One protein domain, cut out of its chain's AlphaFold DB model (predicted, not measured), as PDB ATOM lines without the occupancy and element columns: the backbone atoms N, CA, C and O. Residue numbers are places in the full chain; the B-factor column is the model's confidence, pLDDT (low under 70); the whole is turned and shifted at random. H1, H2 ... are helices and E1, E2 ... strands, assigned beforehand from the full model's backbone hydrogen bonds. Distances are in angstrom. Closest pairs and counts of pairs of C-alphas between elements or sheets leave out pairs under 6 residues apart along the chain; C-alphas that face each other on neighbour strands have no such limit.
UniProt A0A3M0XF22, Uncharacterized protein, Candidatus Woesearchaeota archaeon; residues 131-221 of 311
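AT A GLANCE: This is residues 131 to 221 of the 311 residues of an uncharacterized protein of Candidatus Woesearchaeota archaeon (UniProt A0A3M0XF22). A single strongly twisted sheet of five strands folds back on itself into two leaves that are partly face to face, E2 and E1 in one and E4 and E5 in the other, with E3 as the hinge between them. Helix H1 follows E5 at one end of the long axis, where residues 216 to 221 stick out, and the long loop of residues 192 to 203 lies at the other end. The printed part has 91 residues, with the named elements in the order E1 E2 E3 E4 E5 H1; the sheet's order is E2 E1 E3 E4 E5, antiparallel throughout, and the class is mostly strand. The whole is compact, with a radius of gyration of the C-alphas of 14.1 A and spans of 42 by 31 by 20 A.

HOW THE PARTS SIT: Residues 132 to 133 form a short antiparallel pairing with residues 204 to 205 of E5, residues 204 to 210. E1, residues 140 to 150, bends by 77 degrees at residue 147 and forms a hairpin with E2, residues 155 to 161, an edge strand; N 146 and O 159 are 2.8 A apart, within hydrogen-bond range. E2 runs on at 97 degrees, across a break of 2 residues, into E3, residues 164 to 170; these two meet only through their link. E3 is the antiparallel neighbour of E1, with N 143 and O 167 within hydrogen-bond range at 2.9 A. E3, E4, residues 179 to 191, and E5 form a meander, each strand the antiparallel neighbour of the one before. N 166 and O 185 are 2.8 A apart, and N 186 and O 209 are 2.7 A apart, both within hydrogen-bond range. E4 bends by 105 degrees at residue 188. The closest C-alphas of E1 and E4 are those of Thr 144 and Phe 187, 7.0 A apart; E1 and E5 are apart. H1, residues 211 to 220, is on the sheet over E4 and E5, at a height of 9.6 A over the sheet, and stands up from it at 78 degrees. The closest C-alphas of E4 and H1 are those of Gly 184 and Val 211, 4.6 A apart. In H1, 5 of 6 O i to N i+4 pairs are within hydrogen-bond range.

IN THESE COORDINATES: E1 begins at C-alpha 140, (-34.466, 20.207, 38.680), and is 24.3 A long from first to last C-alpha. E4, the longest strand by residues, measures 22.2 A, E3 19.4 A and E5 17.6 A. H1 ends at C-alpha 220, (-47.078, -2.020, 18.479).

THE WHOLE: The two C-alphas farthest apart are those of Lys 199 and Ile 220, 42.1 A. The printed part has no cut, and the link E4 to E5 is long, with 12 residues. Mean pLDDT of the printed part is 82.8; residues 151 to 154 and 211 to 221 are under 70.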
ATOM      1  N   GLY A 131     -49.397  26.742  29.219       95.50
ATOM      2  CA  GLY A 131     -48.300  25.804  29.424       95.50
ATOM      3  C   GLY A 131     -47.898  25.693  30.894       95.50
ATOM      4  O   GLY A 131     -48.150  26.580  31.714       95.50
ATOM      5  N   PHE A 132     -47.241  24.588  31.226       96.38
ATOM      6  CA  PHE A 132     -46.783  24.274  32.572       96.38
ATOM      7  C   PHE A 132     -45.444  24.958  32.854       96.38
ATOM      8  O   PHE A 132     -44.437  24.664  32.205       96.38
ATOM      9  N   HIS A 133     -45.432  25.896  33.801       96.12
ATOM     10  CA  HIS A 133     -44.288  26.760  34.082       96.12
ATOM     11  C   HIS A 133     -43.279  26.063  34.992       96.12
ATOM     12  O   HIS A 133     -43.594  25.699  36.121       96.12
ATOM     13  N   HIS A 134     -42.035  25.928  34.548       94.19
ATOM     14  CA  HIS A 134     -40.973  25.370  35.374       94.19
ATOM     15  C   HIS A 134     -40.446  26.411  36.369       94.19
ATOM     16  O   HIS A 134     -39.505  27.149  36.086       94.19
ATOM     17  N   ILE A 135     -41.068  26.461  37.546       90.88
ATOM     18  CA  ILE A 135     -40.785  27.457  38.594       90.88
ATOM     19  C   ILE A 135     -39.626  27.088  39.533       90.88
ATOM     20  O   ILE A 135     -39.253  27.889  40.382       90.88
ATOM     21  N   ALA A 136     -39.036  25.901  39.373       88.81
ATOM     22  CA  ALA A 136     -37.942  25.404  40.212       88.81
ATOM     23  C   ALA A 136     -36.703  24.977  39.390       88.81
ATOM     24  O   ALA A 136     -36.231  23.848  39.543       88.81
ATOM     25  N   PRO A 137     -36.158  25.840  38.505       88.06
ATOM     26  CA  PRO A 137     -35.038  25.478  37.627       88.06
ATOM     27  C   PRO A 137     -33.718  25.240  38.377       88.06
ATOM     28  O   PRO A 137     -32.771  24.718  37.795       88.06
ATOM     29  N   LEU A 138     -33.641  25.644  39.650       88.31
ATOM     30  CA  LEU A 138     -32.498  25.379  40.525       88.31
ATOM     31  C   LEU A 138     -32.608  24.032  41.255       88.31
ATOM     32  O   LEU A 138     -31.594  23.530  41.722       88.31
ATOM     33  N   SER A 139     -33.802  23.431  41.318       88.12
ATOM     34  CA  SER A 139     -34.024  22.130  41.968       88.12
ATOM     35  C   SER A 139     -33.987  20.981  40.962       88.12
ATOM     36  O   SER A 139     -33.492  19.890  41.254       88.12
ATOM     37  N   SER A 140     -34.482  21.207  39.744       90.44
ATOM     38  CA  SER A 140     -34.466  20.207  38.680       90.44
ATOM     39  C   SER A 140     -34.232  20.829  37.311       90.44
ATOM     40  O   SER A 140     -34.568  21.978  37.048       90.44
ATOM     41  N   ILE A 141     -33.633  20.041  36.425       92.69
ATOM     42  CA  ILE A 141     -33.516  20.324  35.003       92.69
ATOM     43  C   ILE A 141     -34.479  19.386  34.297       92.69
ATOM     44  O   ILE A 141     -34.316  18.169  34.347       92.69
ATOM     45  N   ILE A 142     -35.440  19.963  33.585       93.38
ATOM     46  CA  ILE A 142     -36.323  19.223  32.687       93.38
ATOM     47  C   ILE A 142     -35.885  19.508  31.248       93.38
ATOM     48  O   ILE A 142     -35.726  20.670  30.841       93.38
ATOM     49  N   ARG A 143     -35.644  18.454  30.469       93.19
ATOM     50  CA  ARG A 143     -35.352  18.542  29.032       93.19
ATOM     51  C   ARG A 143     -36.155  17.511  28.271       93.19
ATOM     52  O   ARG A 143     -36.529  16.473  28.803       93.19
ATOM     53  N   THR A 144     -36.354  17.805  27.000       93.31
ATOM     54  CA  THR A 144     -36.963  16.878  26.064       93.31
ATOM     55  C   THR A 144     -35.868  16.229  25.232       93.31
ATOM     56  O   THR A 144     -34.946  16.914  24.776       93.31
ATOM     57  N   ILE A 145     -35.944  14.913  25.052       90.44
ATOM     58  CA  ILE A 145     -35.006  14.148  24.233       90.44
ATOM     59  C   ILE A 145     -35.731  13.418  23.104       90.44
ATOM     60  O   ILE A 145     -36.869  12.970  23.249       90.44
ATOM     61  N   LYS A 146     -35.031  13.238  21.985       89.62
ATOM     62  CA  LYS A 146     -35.412  12.312  20.916       89.62
ATOM     63  C   LYS A 146     -34.496  11.088  20.980       89.62
ATOM     64  O   LYS A 146     -33.305  11.212  20.682       89.62
ATOM     65  N   PRO A 147     -35.007   9.915  21.396       84.44
ATOM     66  CA  PRO A 147     -34.242   8.674  21.357       84.44
ATOM     67  C   PRO A 147     -33.954   8.283  19.903       84.44
ATOM     68  O   PRO A 147     -34.872   8.215  19.091       84.44
ATOM     69  N   LYS A 148     -32.692   8.003  19.574       84.44
ATOM     70  CA  LYS A 148     -32.283   7.461  18.264       84.44
ATOM     71  C   LYS A 148     -32.135   5.949  18.305       84.44
ATOM     72  O   LYS A 148     -32.469   5.259  17.347       84.44
ATOM     73  N   LYS A 149     -31.653   5.435  19.436       74.31
ATOM     74  CA  LYS A 149     -31.447   4.007  19.652       74.31
ATOM     75  C   LYS A 149     -31.799   3.644  21.082       74.31
ATOM     76  O   LYS A 149     -31.231   4.188  22.031       74.31
ATOM     77  N   ALA A 150     -32.727   2.709  21.215       72.62
ATOM     78  CA  ALA A 150     -33.178   2.196  22.492       72.62
ATOM     79  C   ALA A 150     -33.274   0.670  22.453       72.62
ATOM     80  O   ALA A 150     -33.606   0.063  21.437       72.62
ATOM     81  N   THR A 151     -32.974   0.063  23.588       66.88
ATOM     82  CA  THR A 151     -33.342  -1.307  23.933       66.88
ATOM     83  C   THR A 151     -34.517  -1.254  24.906       66.88
ATOM     84  O   THR A 151     -34.865  -0.183  25.405       66.88
ATOM     85  N   ARG A 152     -35.070  -2.415  25.269       60.72
ATOM     86  CA  ARG A 152     -36.090  -2.522  26.325       60.72
ATOM     87  C   ARG A 152     -35.679  -1.862  27.654       60.72
ATOM     88  O   ARG A 152     -36.542  -1.490  28.440       60.72
ATOM     89  N   HIS A 153     -34.378  -1.761  27.928       64.25
ATOM     90  CA  HIS A 153     -33.859  -1.352  29.235       64.25
ATOM     91  C   HIS A 153     -33.075  -0.039  29.214       64.25
ATOM     92  O   HIS A 153     -32.849   0.540  30.272       64.25
ATOM     93  N   LEU A 154     -32.631   0.423  28.043       69.50
ATOM     94  CA  LEU A 154     -31.713   1.553  27.947       69.50
ATOM     95  C   LEU A 154     -31.891   2.315  26.640       69.50
ATOM     96  O   LEU A 154     -31.970   1.702  25.576       69.50
ATOM     97  N   ILE A 155     -31.834   3.642  26.712       76.62
ATOM     98  CA  ILE A 155     -31.627   4.511  25.554       76.62
ATOM     99  C   ILE A 155     -30.120   4.742  25.430       76.62
ATOM    100  O   ILE A 155     -29.515   5.370  26.294       76.62
ATOM    101  N   THR A 156     -29.502   4.200  24.381       80.00
ATOM    102  CA  THR A 156     -28.048   4.296  24.163       80.00
ATOM    103  C   THR A 156     -27.662   5.539  23.374       80.00
ATOM    104  O   THR A 156     -26.547   6.026  23.509       80.00
ATOM    105  N   GLU A 157     -28.566   6.038  22.531       84.31
ATOM    106  CA  GLU A 157     -28.324   7.214  21.695       84.31
ATOM    107  C   GLU A 157     -29.555   8.112  21.710       84.31
ATOM    108  O   GLU A 157     -30.679   7.649  21.493       84.31
ATOM    109  N   TRP A 158     -29.338   9.398  21.958       89.56
ATOM    110  CA  TRP A 158     -30.379  10.411  22.052       89.56
ATOM    111  C   TRP A 158     -29.807  11.796  21.743       89.56
ATOM    112  O   TRP A 158     -28.597  12.009  21.781       89.56
ATOM    113  N   GLU A 159     -30.690  12.740  21.442       93.25
ATOM    114  CA  GLU A 159     -30.352  14.158  21.314       93.25
ATOM    115  C   GLU A 159     -31.397  15.027  22.013       93.25
ATOM    116  O   GLU A 159     -32.552  14.618  22.160       93.25
ATOM    117  N   PHE A 160     -31.008  16.227  22.447       94.50
ATOM    118  CA  PHE A 160     -31.968  17.198  22.962       94.50
ATOM    119  C   PHE A 160     -32.866  17.718  21.845       94.50
ATOM    120  O   PHE A 160     -32.432  17.927  20.714       94.50
ATOM    121  N   SER A 161     -34.122  17.976  22.186       93.00
ATOM    122  CA  SER A 161     -35.099  18.526  21.259       93.00
ATOM    123  C   SER A 161     -36.068  19.464  21.973       93.00
ATOM    124  O   SER A 161     -36.065  19.574  23.200       93.00
ATOM    125  N   LYS A 162     -36.891  20.170  21.194       93.19
ATOM    126  CA  LYS A 162     -37.999  20.975  21.722       93.19
ATOM    127  C   LYS A 162     -39.267  20.152  21.954       93.19
ATOM    128  O   LYS A 162     -40.173  20.652  22.600       93.19
ATOM    129  N   GLU A 163     -39.298  18.912  21.481       93.12
ATOM    130  CA  GLU A 163     -40.427  17.977  21.543       93.12
ATOM    131  C   GLU A 163     -39.907  16.540  21.715       93.12
ATOM    132  O   GLU A 163     -38.753  16.257  21.375       93.12
ATOM    133  N   GLY A 164     -40.725  15.627  22.236       90.00
ATOM    134  CA  GLY A 164     -40.337  14.233  22.479       90.00
ATOM    135  C   GLY A 164     -40.372  13.827  23.951       90.00
ATOM    136  O   GLY A 164     -41.174  14.329  24.727       90.00
ATOM    137  N   VAL A 165     -39.517  12.888  24.347       90.06
ATOM    138  CA  VAL A 165     -39.592  12.232  25.658       90.06
ATOM    139  C   VAL A 165     -39.020  13.122  26.764       90.06
ATOM    140  O   VAL A 165     -37.924  13.666  26.633       90.06
ATOM    141  N   ALA A 166     -39.745  13.237  27.872       91.50
ATOM    142  CA  ALA A 166     -39.351  13.987  29.053       91.50
ATOM    143  C   ALA A 166     -38.229  13.280  29.827       91.50
ATOM    144  O   ALA A 166     -38.375  12.135  30.271       91.50
ATOM    145  N   ALA A 167     -37.129  13.999  30.034       91.19
ATOM    146  CA  ALA A 167     -35.999  13.584  30.848       91.19
ATOM    147  C   ALA A 167     -35.743  14.596  31.974       91.19
ATOM    148  O   ALA A 167     -35.829  15.813  31.765       91.19
ATOM    149  N   VAL A 168     -35.401  14.090  33.159       91.88
ATOM    150  CA  VAL A 168     -35.108  14.902  34.345       91.88
ATOM    151  C   VAL A 168     -33.721  14.627  34.911       91.88
ATOM    152  O   VAL A 168     -33.253  13.488  34.976       91.88
ATOM    153  N   TRP A 169     -33.091  15.706  35.367       92.62
ATOM    154  CA  TRP A 169     -31.929  15.689  36.241       92.62
ATOM    155  C   TRP A 169     -32.279  16.470  37.505       92.62
ATOM    156  O   TRP A 169     -32.653  17.638  37.419       92.62
ATOM    157  N   ASN A 170     -32.182  15.854  38.679       91.56
ATOM    158  CA  ASN A 170     -32.290  16.599  39.930       91.56
ATOM    159  C   ASN A 170     -30.952  17.305  40.192       91.56
ATOM    160  O   ASN A 170     -29.897  16.669  40.129       91.56
ATOM    161  N   ILE A 171     -31.004  18.608  40.466       89.75
ATOM    162  CA  ILE A 171     -29.850  19.387  40.936       89.75
ATOM    163  C   ILE A 171     -29.813  19.341  42.464       89.75
ATOM    164  O   ILE A 171     -28.752  19.144  43.047       89.75
ATOM    165  N   ASP A 172     -30.985  19.480  43.085       82.06
ATOM    166  CA  ASP A 172     -31.165  19.525  44.531       82.06
ATOM    167  C   ASP A 172     -32.326  18.609  44.972       82.06
ATOM    168  O   ASP A 172     -33.053  18.025  44.156       82.06
ATOM    169  N   GLY A 173     -32.474  18.455  46.283       72.19
ATOM    170  CA  GLY A 173     -33.517  17.693  46.951       72.19
ATOM    171  C   GLY A 173     -32.957  16.462  47.658       72.19
ATOM    172  O   GLY A 173     -32.152  15.708  47.106       72.19
ATOM    173  N   ALA A 174     -33.440  16.209  48.874       71.44
ATOM    174  CA  ALA A 174     -33.044  15.050  49.668       71.44
ATOM    175  C   ALA A 174     -33.449  13.710  49.009       71.44
ATOM    176  O   ALA A 174     -34.315  13.649  48.129       71.44
ATOM    177  N   GLY A 175     -32.818  12.614  49.440       78.12
ATOM    178  CA  GLY A 175     -33.126  11.259  48.968       78.12
ATOM    179  C   GLY A 175     -32.540  10.931  47.589       78.12
ATOM    180  O   GLY A 175     -31.422  11.322  47.269       78.12
ATOM    181  N   THR A 176     -33.277  10.174  46.775       81.00
ATOM    182  CA  THR A 176     -32.807   9.663  45.474       81.00
ATOM    183  C   THR A 176     -32.609  10.785  44.462       81.00
ATOM    184  O   THR A 176     -33.558  11.505  44.178       81.00
ATOM    185  N   SER A 177     -31.424  10.912  43.868       85.31
ATOM    186  CA  SER A 177     -31.176  11.856  42.769       85.31
ATOM    187  C   SER A 177     -31.205  11.146  41.422       85.31
ATOM    188  O   SER A 177     -30.494  10.166  41.203       85.31
ATOM    189  N   LEU A 178     -32.026  11.662  40.516       88.12
ATOM    190  CA  LEU A 178     -32.191  11.161  39.162       88.12
ATOM    191  C   LEU A 178     -31.324  11.973  38.200       88.12
ATOM    192  O   LEU A 178     -31.297  13.197  38.282       88.12
ATOM    193  N   GLN A 179     -30.610  11.300  37.299       89.38
ATOM    194  CA  GLN A 179     -29.725  11.929  36.314       89.38
ATOM    195  C   GLN A 179     -30.043  11.355  34.933       89.38
ATOM    196  O   GLN A 179     -29.724  10.203  34.649       89.38
ATOM    197  N   GLY A 180     -30.718  12.139  34.092       86.75
ATOM    198  CA  GLY A 180     -31.175  11.702  32.771       86.75
ATOM    199  C   GLY A 180     -32.277  10.650  32.839       86.75
ATOM    200  O   GLY A 180     -32.385   9.806  31.953       86.75
ATOM    201  N   TYR A 181     -33.076  10.680  33.906       86.94
ATOM    202  CA  TYR A 181     -34.170   9.739  34.091       86.94
ATOM    203  C   TYR A 181     -35.332  10.087  33.170       86.94
ATOM    204  O   TYR A 181     -35.766  11.237  33.113       86.94
ATOM    205  N   ILE A 182     -35.852   9.079  32.479       87.38
ATOM    206  CA  ILE A 182     -37.020   9.211  31.619       87.38
ATOM    207  C   ILE A 182     -38.273   9.059  32.469       87.38
ATOM    208  O   ILE A 182     -38.574   7.959  32.924       87.38
ATOM    209  N   ILE A 183     -39.014  10.155  32.647       84.69
ATOM    210  CA  ILE A 183     -40.233  10.185  33.480       84.69
ATOM    211  C   ILE A 183     -41.334   9.296  32.886       84.69
ATOM    212  O   ILE A 183     -42.225   8.818  33.585       84.69
ATOM    213  N   GLY A 184     -41.244   9.030  31.585       81.94
ATOM    214  CA  GLY A 184     -42.274   8.304  30.874       81.94
ATOM    215  C   GLY A 184     -43.421   9.215  30.457       81.94
ATOM    216  O   GLY A 184     -44.532   8.718  30.318       81.94
ATOM    217  N   ASP A 185     -43.136  10.500  30.231       87.69
ATOM    218  CA  ASP A 185     -44.017  11.453  29.558       87.69
ATOM    219  C   ASP A 185     -43.384  11.932  28.238       87.69
ATOM    220  O   ASP A 185     -42.169  11.849  28.047       87.69
ATOM    221  N   VAL A 186     -44.211  12.420  27.320       89.31
ATOM    222  CA  VAL A 186     -43.858  13.037  26.042       89.31
ATOM    223  C   VAL A 186     -44.402  14.457  26.051       89.31
ATOM    224  O   VAL A 186     -45.549  14.676  26.421       89.31
ATOM    225  N   PHE A 187     -43.574  15.419  25.661       93.50
ATOM    226  CA  PHE A 187     -43.955  16.816  25.510       93.50
ATOM    227  C   PHE A 187     -44.075  17.137  24.024       93.50
ATOM    228  O   PHE A 187     -43.105  16.942  23.281       93.50
ATOM    229  N   GLY A 188     -45.233  17.646  23.604       92.19
ATOM    230  CA  GLY A 188     -45.451  18.087  22.226       92.19
ATOM    231  C   GLY A 188     -44.569  19.276  21.863       92.19
ATOM    232  O   GLY A 188     -43.952  19.272  20.806       92.19
ATOM    233  N   HIS A 189     -44.387  20.238  22.774       95.12
ATOM    234  CA  HIS A 189     -43.335  21.247  22.637       95.12
ATOM    235  C   HIS A 189     -42.969  21.938  23.963       95.12
ATOM    236  O   HIS A 189     -43.694  21.878  24.960       95.12
ATOM    237  N   VAL A 190     -41.829  22.639  23.967       95.69
ATOM    238  CA  VAL A 190     -41.393  23.517  25.062       95.69
ATOM    239  C   VAL A 190     -41.042  24.919  24.561       95.69
ATOM    240  O   VAL A 190     -40.389  25.089  23.529       95.69
ATOM    241  N   GLU A 191     -41.423  25.934  25.332       94.88
ATOM    242  CA  GLU A 191     -41.092  27.337  25.083       94.88
ATOM    243  C   GLU A 191     -40.199  27.904  26.192       94.88
ATOM    244  O   GLU A 191     -40.397  27.608  27.364       94.88
ATOM    245  N   GLU A 192     -39.242  28.764  25.841       92.56
ATOM    246  CA  GLU A 192     -38.357  29.463  26.801       92.56
ATOM    247  C   GLU A 192     -38.473  30.994  26.701       92.56
ATOM    248  O   GLU A 192     -37.672  31.742  27.256       92.56
ATOM    249  N   ARG A 193     -39.488  31.469  25.975       93.81
ATOM    250  CA  ARG A 193     -39.833  32.890  25.897       93.81
ATOM    251  C   ARG A 193     -40.675  33.308  27.097       93.81
ATOM    252  O   ARG A 193     -41.417  32.491  27.653       93.81
ATOM    253  N   GLU A 194     -40.614  34.598  27.413       96.50
ATOM    254  CA  GLU A 194     -41.476  35.238  28.407       96.50
ATOM    255  C   GLU A 194     -42.948  34.846  28.199       96.50
ATOM    256  O   GLU A 194     -43.463  34.853  27.077       96.50
ATOM    257  N   CYS A 195     -43.625  34.466  29.285       96.94
ATOM    258  CA  CYS A 195     -45.047  34.166  29.240       96.94
ATOM    259  C   CYS A 195     -45.848  35.443  28.944       96.94
ATOM    260  O   CYS A 195     -45.759  36.402  29.712       96.94
ATOM    261  N   PRO A 196     -46.707  35.468  27.907       96.69
ATOM    262  CA  PRO A 196     -47.473  36.668  27.576       96.69
ATOM    263  C   PRO A 196     -48.454  37.077  28.686       96.69
ATOM    264  O   PRO A 196     -48.788  38.258  28.769       96.69
ATOM    265  N   ASN A 197     -48.855  36.134  29.549       96.69
ATOM    266  CA  ASN A 197     -49.848  36.331  30.607       96.69
ATOM    267  C   ASN A 197     -49.214  36.779  31.932       96.69
ATOM    268  O   ASN A 197     -49.518  37.861  32.421       96.69
ATOM    269  N   CYS A 198     -48.317  35.970  32.508       96.00
ATOM    270  CA  CYS A 198     -47.731  36.240  33.829       96.00
ATOM    271  C   CYS A 198     -46.345  36.896  33.787       96.00
ATOM    272  O   CYS A 198     -45.793  37.200  34.839       96.00
ATOM    273  N   LYS A 199     -45.766  37.085  32.593       96.62
ATOM    274  CA  LYS A 199     -44.432  37.675  32.376       96.62
ATOM    275  C   LYS A 199     -43.261  36.891  32.975       96.62
ATOM    276  O   LYS A 199     -42.126  37.347  32.920       96.62
ATOM    277  N   LEU A 200     -43.493  35.683  33.493       94.75
ATOM    278  CA  LEU A 200     -42.403  34.809  33.917       94.75
ATOM    279  C   LEU A 200     -41.597  34.347  32.698       94.75
ATOM    280  O   LEU A 200     -42.147  33.787  31.744       94.75
ATOM    281  N   GLN A 201     -40.282  34.542  32.760       94.38
ATOM    282  CA  GLN A 201     -39.327  34.018  31.791       94.38
ATOM    283  C   GLN A 201     -38.771  32.684  32.292       94.38
ATOM    284  O   GLN A 201     -37.667  32.589  32.822       94.38
ATOM    285  N   VAL A 202     -39.583  31.643  32.150       94.06
ATOM    286  CA  VAL A 202     -39.239  30.267  32.524       94.06
ATOM    287  C   VAL A 202     -39.608  29.318  31.394       94.06
ATOM    288  O   VAL A 202     -40.405  29.660  30.518       94.06
ATOM    289  N   LYS A 203     -39.053  28.102  31.419       94.81
ATOM    290  CA  LYS A 203     -39.474  27.049  30.491       94.81
ATOM    291  C   LYS A 203     -40.956  26.740  30.718       94.81
ATOM    292  O   LYS A 203     -41.362  26.491  31.852       94.81
ATOM    293  N   ARG A 204     -41.740  26.725  29.643       96.50
ATOM    294  CA  ARG A 204     -43.148  26.321  29.627       96.50
ATOM    295  C   ARG A 204     -43.302  25.061  28.791       96.50
ATOM    296  O   ARG A 204     -42.774  24.998  27.682       96.50
ATOM    297  N   ILE A 205     -43.973  24.061  29.348       96.06
ATOM    298  CA  ILE A 205     -44.175  22.744  28.736       96.06
ATOM    299  C   ILE A 205     -45.626  22.635  28.275       96.06
ATOM    300  O   ILE A 205     -46.535  23.006  29.017       96.06
ATOM    301  N   PHE A 206     -45.839  22.125  27.070       95.31
ATOM    302  CA  PHE A 206     -47.156  21.982  26.461       95.31
ATOM    303  C   PHE A 206     -47.382  20.542  26.008       95.31
ATOM    304  O   PHE A 206     -46.418  19.807  25.789       95.31
ATOM    305  N   GLU A 207     -48.660  20.170  25.854       90.75
ATOM    306  CA  GLU A 207     -49.083  18.902  25.234       90.75
ATOM    307  C   GLU A 207     -48.389  17.690  25.878       90.75
ATOM    308  O   GLU A 207     -47.568  17.014  25.263       90.75
ATOM    309  N   VAL A 208     -48.664  17.475  27.168       90.00
ATOM    310  CA  VAL A 208     -48.073  16.377  27.944       90.00
ATOM    311  C   VAL A 208     -48.893  15.096  27.764       90.00
ATOM    312  O   VAL A 208     -50.086  15.078  28.077       90.00
ATOM    313  N   ASP A 209     -48.232  14.027  27.322       83.62
ATOM    314  CA  ASP A 209     -48.770  12.668  27.137       83.62
ATOM    315  C   ASP A 209     -47.855  11.614  27.780       83.62
ATOM    316  O   ASP A 209     -46.734  11.932  28.154       83.62
ATOM    317  N   ARG A 210     -48.280  10.351  27.936       74.50
ATOM    318  CA  ARG A 210     -47.448   9.295  28.564       74.50
ATOM    319  C   ARG A 210     -46.648   8.495  27.535       74.50
ATOM    320  O   ARG A 210     -47.144   8.165  26.473       74.50
ATOM    321  N   VAL A 211     -45.457   8.021  27.894       62.09
ATOM    322  CA  VAL A 211     -44.641   7.072  27.119       62.09
ATOM    323  C   VAL A 211     -45.256   5.681  27.098       62.09
ATOM    324  O   VAL A 211     -45.141   5.032  26.084       62.09
ATOM    325  N   GLN A 212     -45.954   5.176  28.120       54.84
ATOM    326  CA  GLN A 212     -46.701   3.920  27.907       54.84
ATOM    327  C   GLN A 212     -47.817   4.098  26.879       54.84
ATOM    328  O   GLN A 212     -48.094   3.163  26.143       54.84
ATOM    329  N   GLU A 213     -48.406   5.287  26.768       50.84
ATOM    330  CA  GLU A 213     -49.280   5.603  25.644       50.84
ATOM    331  C   GLU A 213     -48.437   5.690  24.364       50.84
ATOM    332  O   GLU A 213     -48.678   4.900  23.468       50.84
ATOM    333  N   ALA A 214     -47.358   6.475  24.321       44.31
ATOM    334  CA  ALA A 214     -46.508   6.696  23.143       44.31
ATOM    335  C   ALA A 214     -45.685   5.480  22.661       44.31
ATOM    336  O   ALA A 214     -45.362   5.370  21.486       44.31
ATOM    337  N   GLN A 215     -45.344   4.550  23.545       42.38
ATOM    338  CA  GLN A 215     -44.464   3.393  23.358       42.38
ATOM    339  C   GLN A 215     -45.281   2.100  23.313       42.38
ATOM    340  O   GLN A 215     -44.910   1.216  22.559       42.38
ATOM    341  N   ALA A 216     -46.455   2.001  23.961       40.19
ATOM    342  CA  ALA A 216     -47.460   1.037  23.493       40.19
ATOM    343  C   ALA A 216     -48.009   1.451  22.117       40.19
ATOM    344  O   ALA A 216     -48.367   0.582  21.329       40.19
ATOM    345  N   GLN A 217     -48.029   2.751  21.799       36.50
ATOM    346  CA  GLN A 217     -48.244   3.248  20.440       36.50
ATOM    347  C   GLN A 217     -47.043   2.906  19.530       36.50
ATOM    348  O   GLN A 217     -47.287   2.416  18.439       36.50
ATOM    349  N   ALA A 218     -45.778   3.049  19.959       34.59
ATOM    350  CA  ALA A 218     -44.596   2.822  19.102       34.59
ATOM    351  C   ALA A 218     -44.094   1.360  18.978       34.59
ATOM    352  O   ALA A 218     -43.664   0.967  17.898       34.59
ATOM    353  N   GLU A 219     -44.124   0.534  20.034       36.31
ATOM    354  CA  GLU A 219     -43.716  -0.888  19.993       36.31
ATOM    355  C   GLU A 219     -44.760  -1.772  19.294       36.31
ATOM    356  O   GLU A 219     -44.413  -2.817  18.745       36.31
ATOM    357  N   ILE A 220     -46.032  -1.360  19.277       35.00
ATOM    358  CA  ILE A 220     -47.078  -2.020  18.479       35.00
ATOM    359  C   ILE A 220     -47.077  -1.478  17.041       35.00
ATOM    360  O   ILE A 220     -47.337  -2.235  16.107       35.00
ATOM    361  N   MET A 221     -46.771  -0.189  16.851       30.31
ATOM    362  CA  MET A 221     -46.896   0.505  15.569       30.31
ATOM    363  C   MET A 221     -45.666   1.371  15.336       30.31
ATOM    364  O   MET A 221     -45.603   2.490  15.833       30.31
TER     365      MET A 221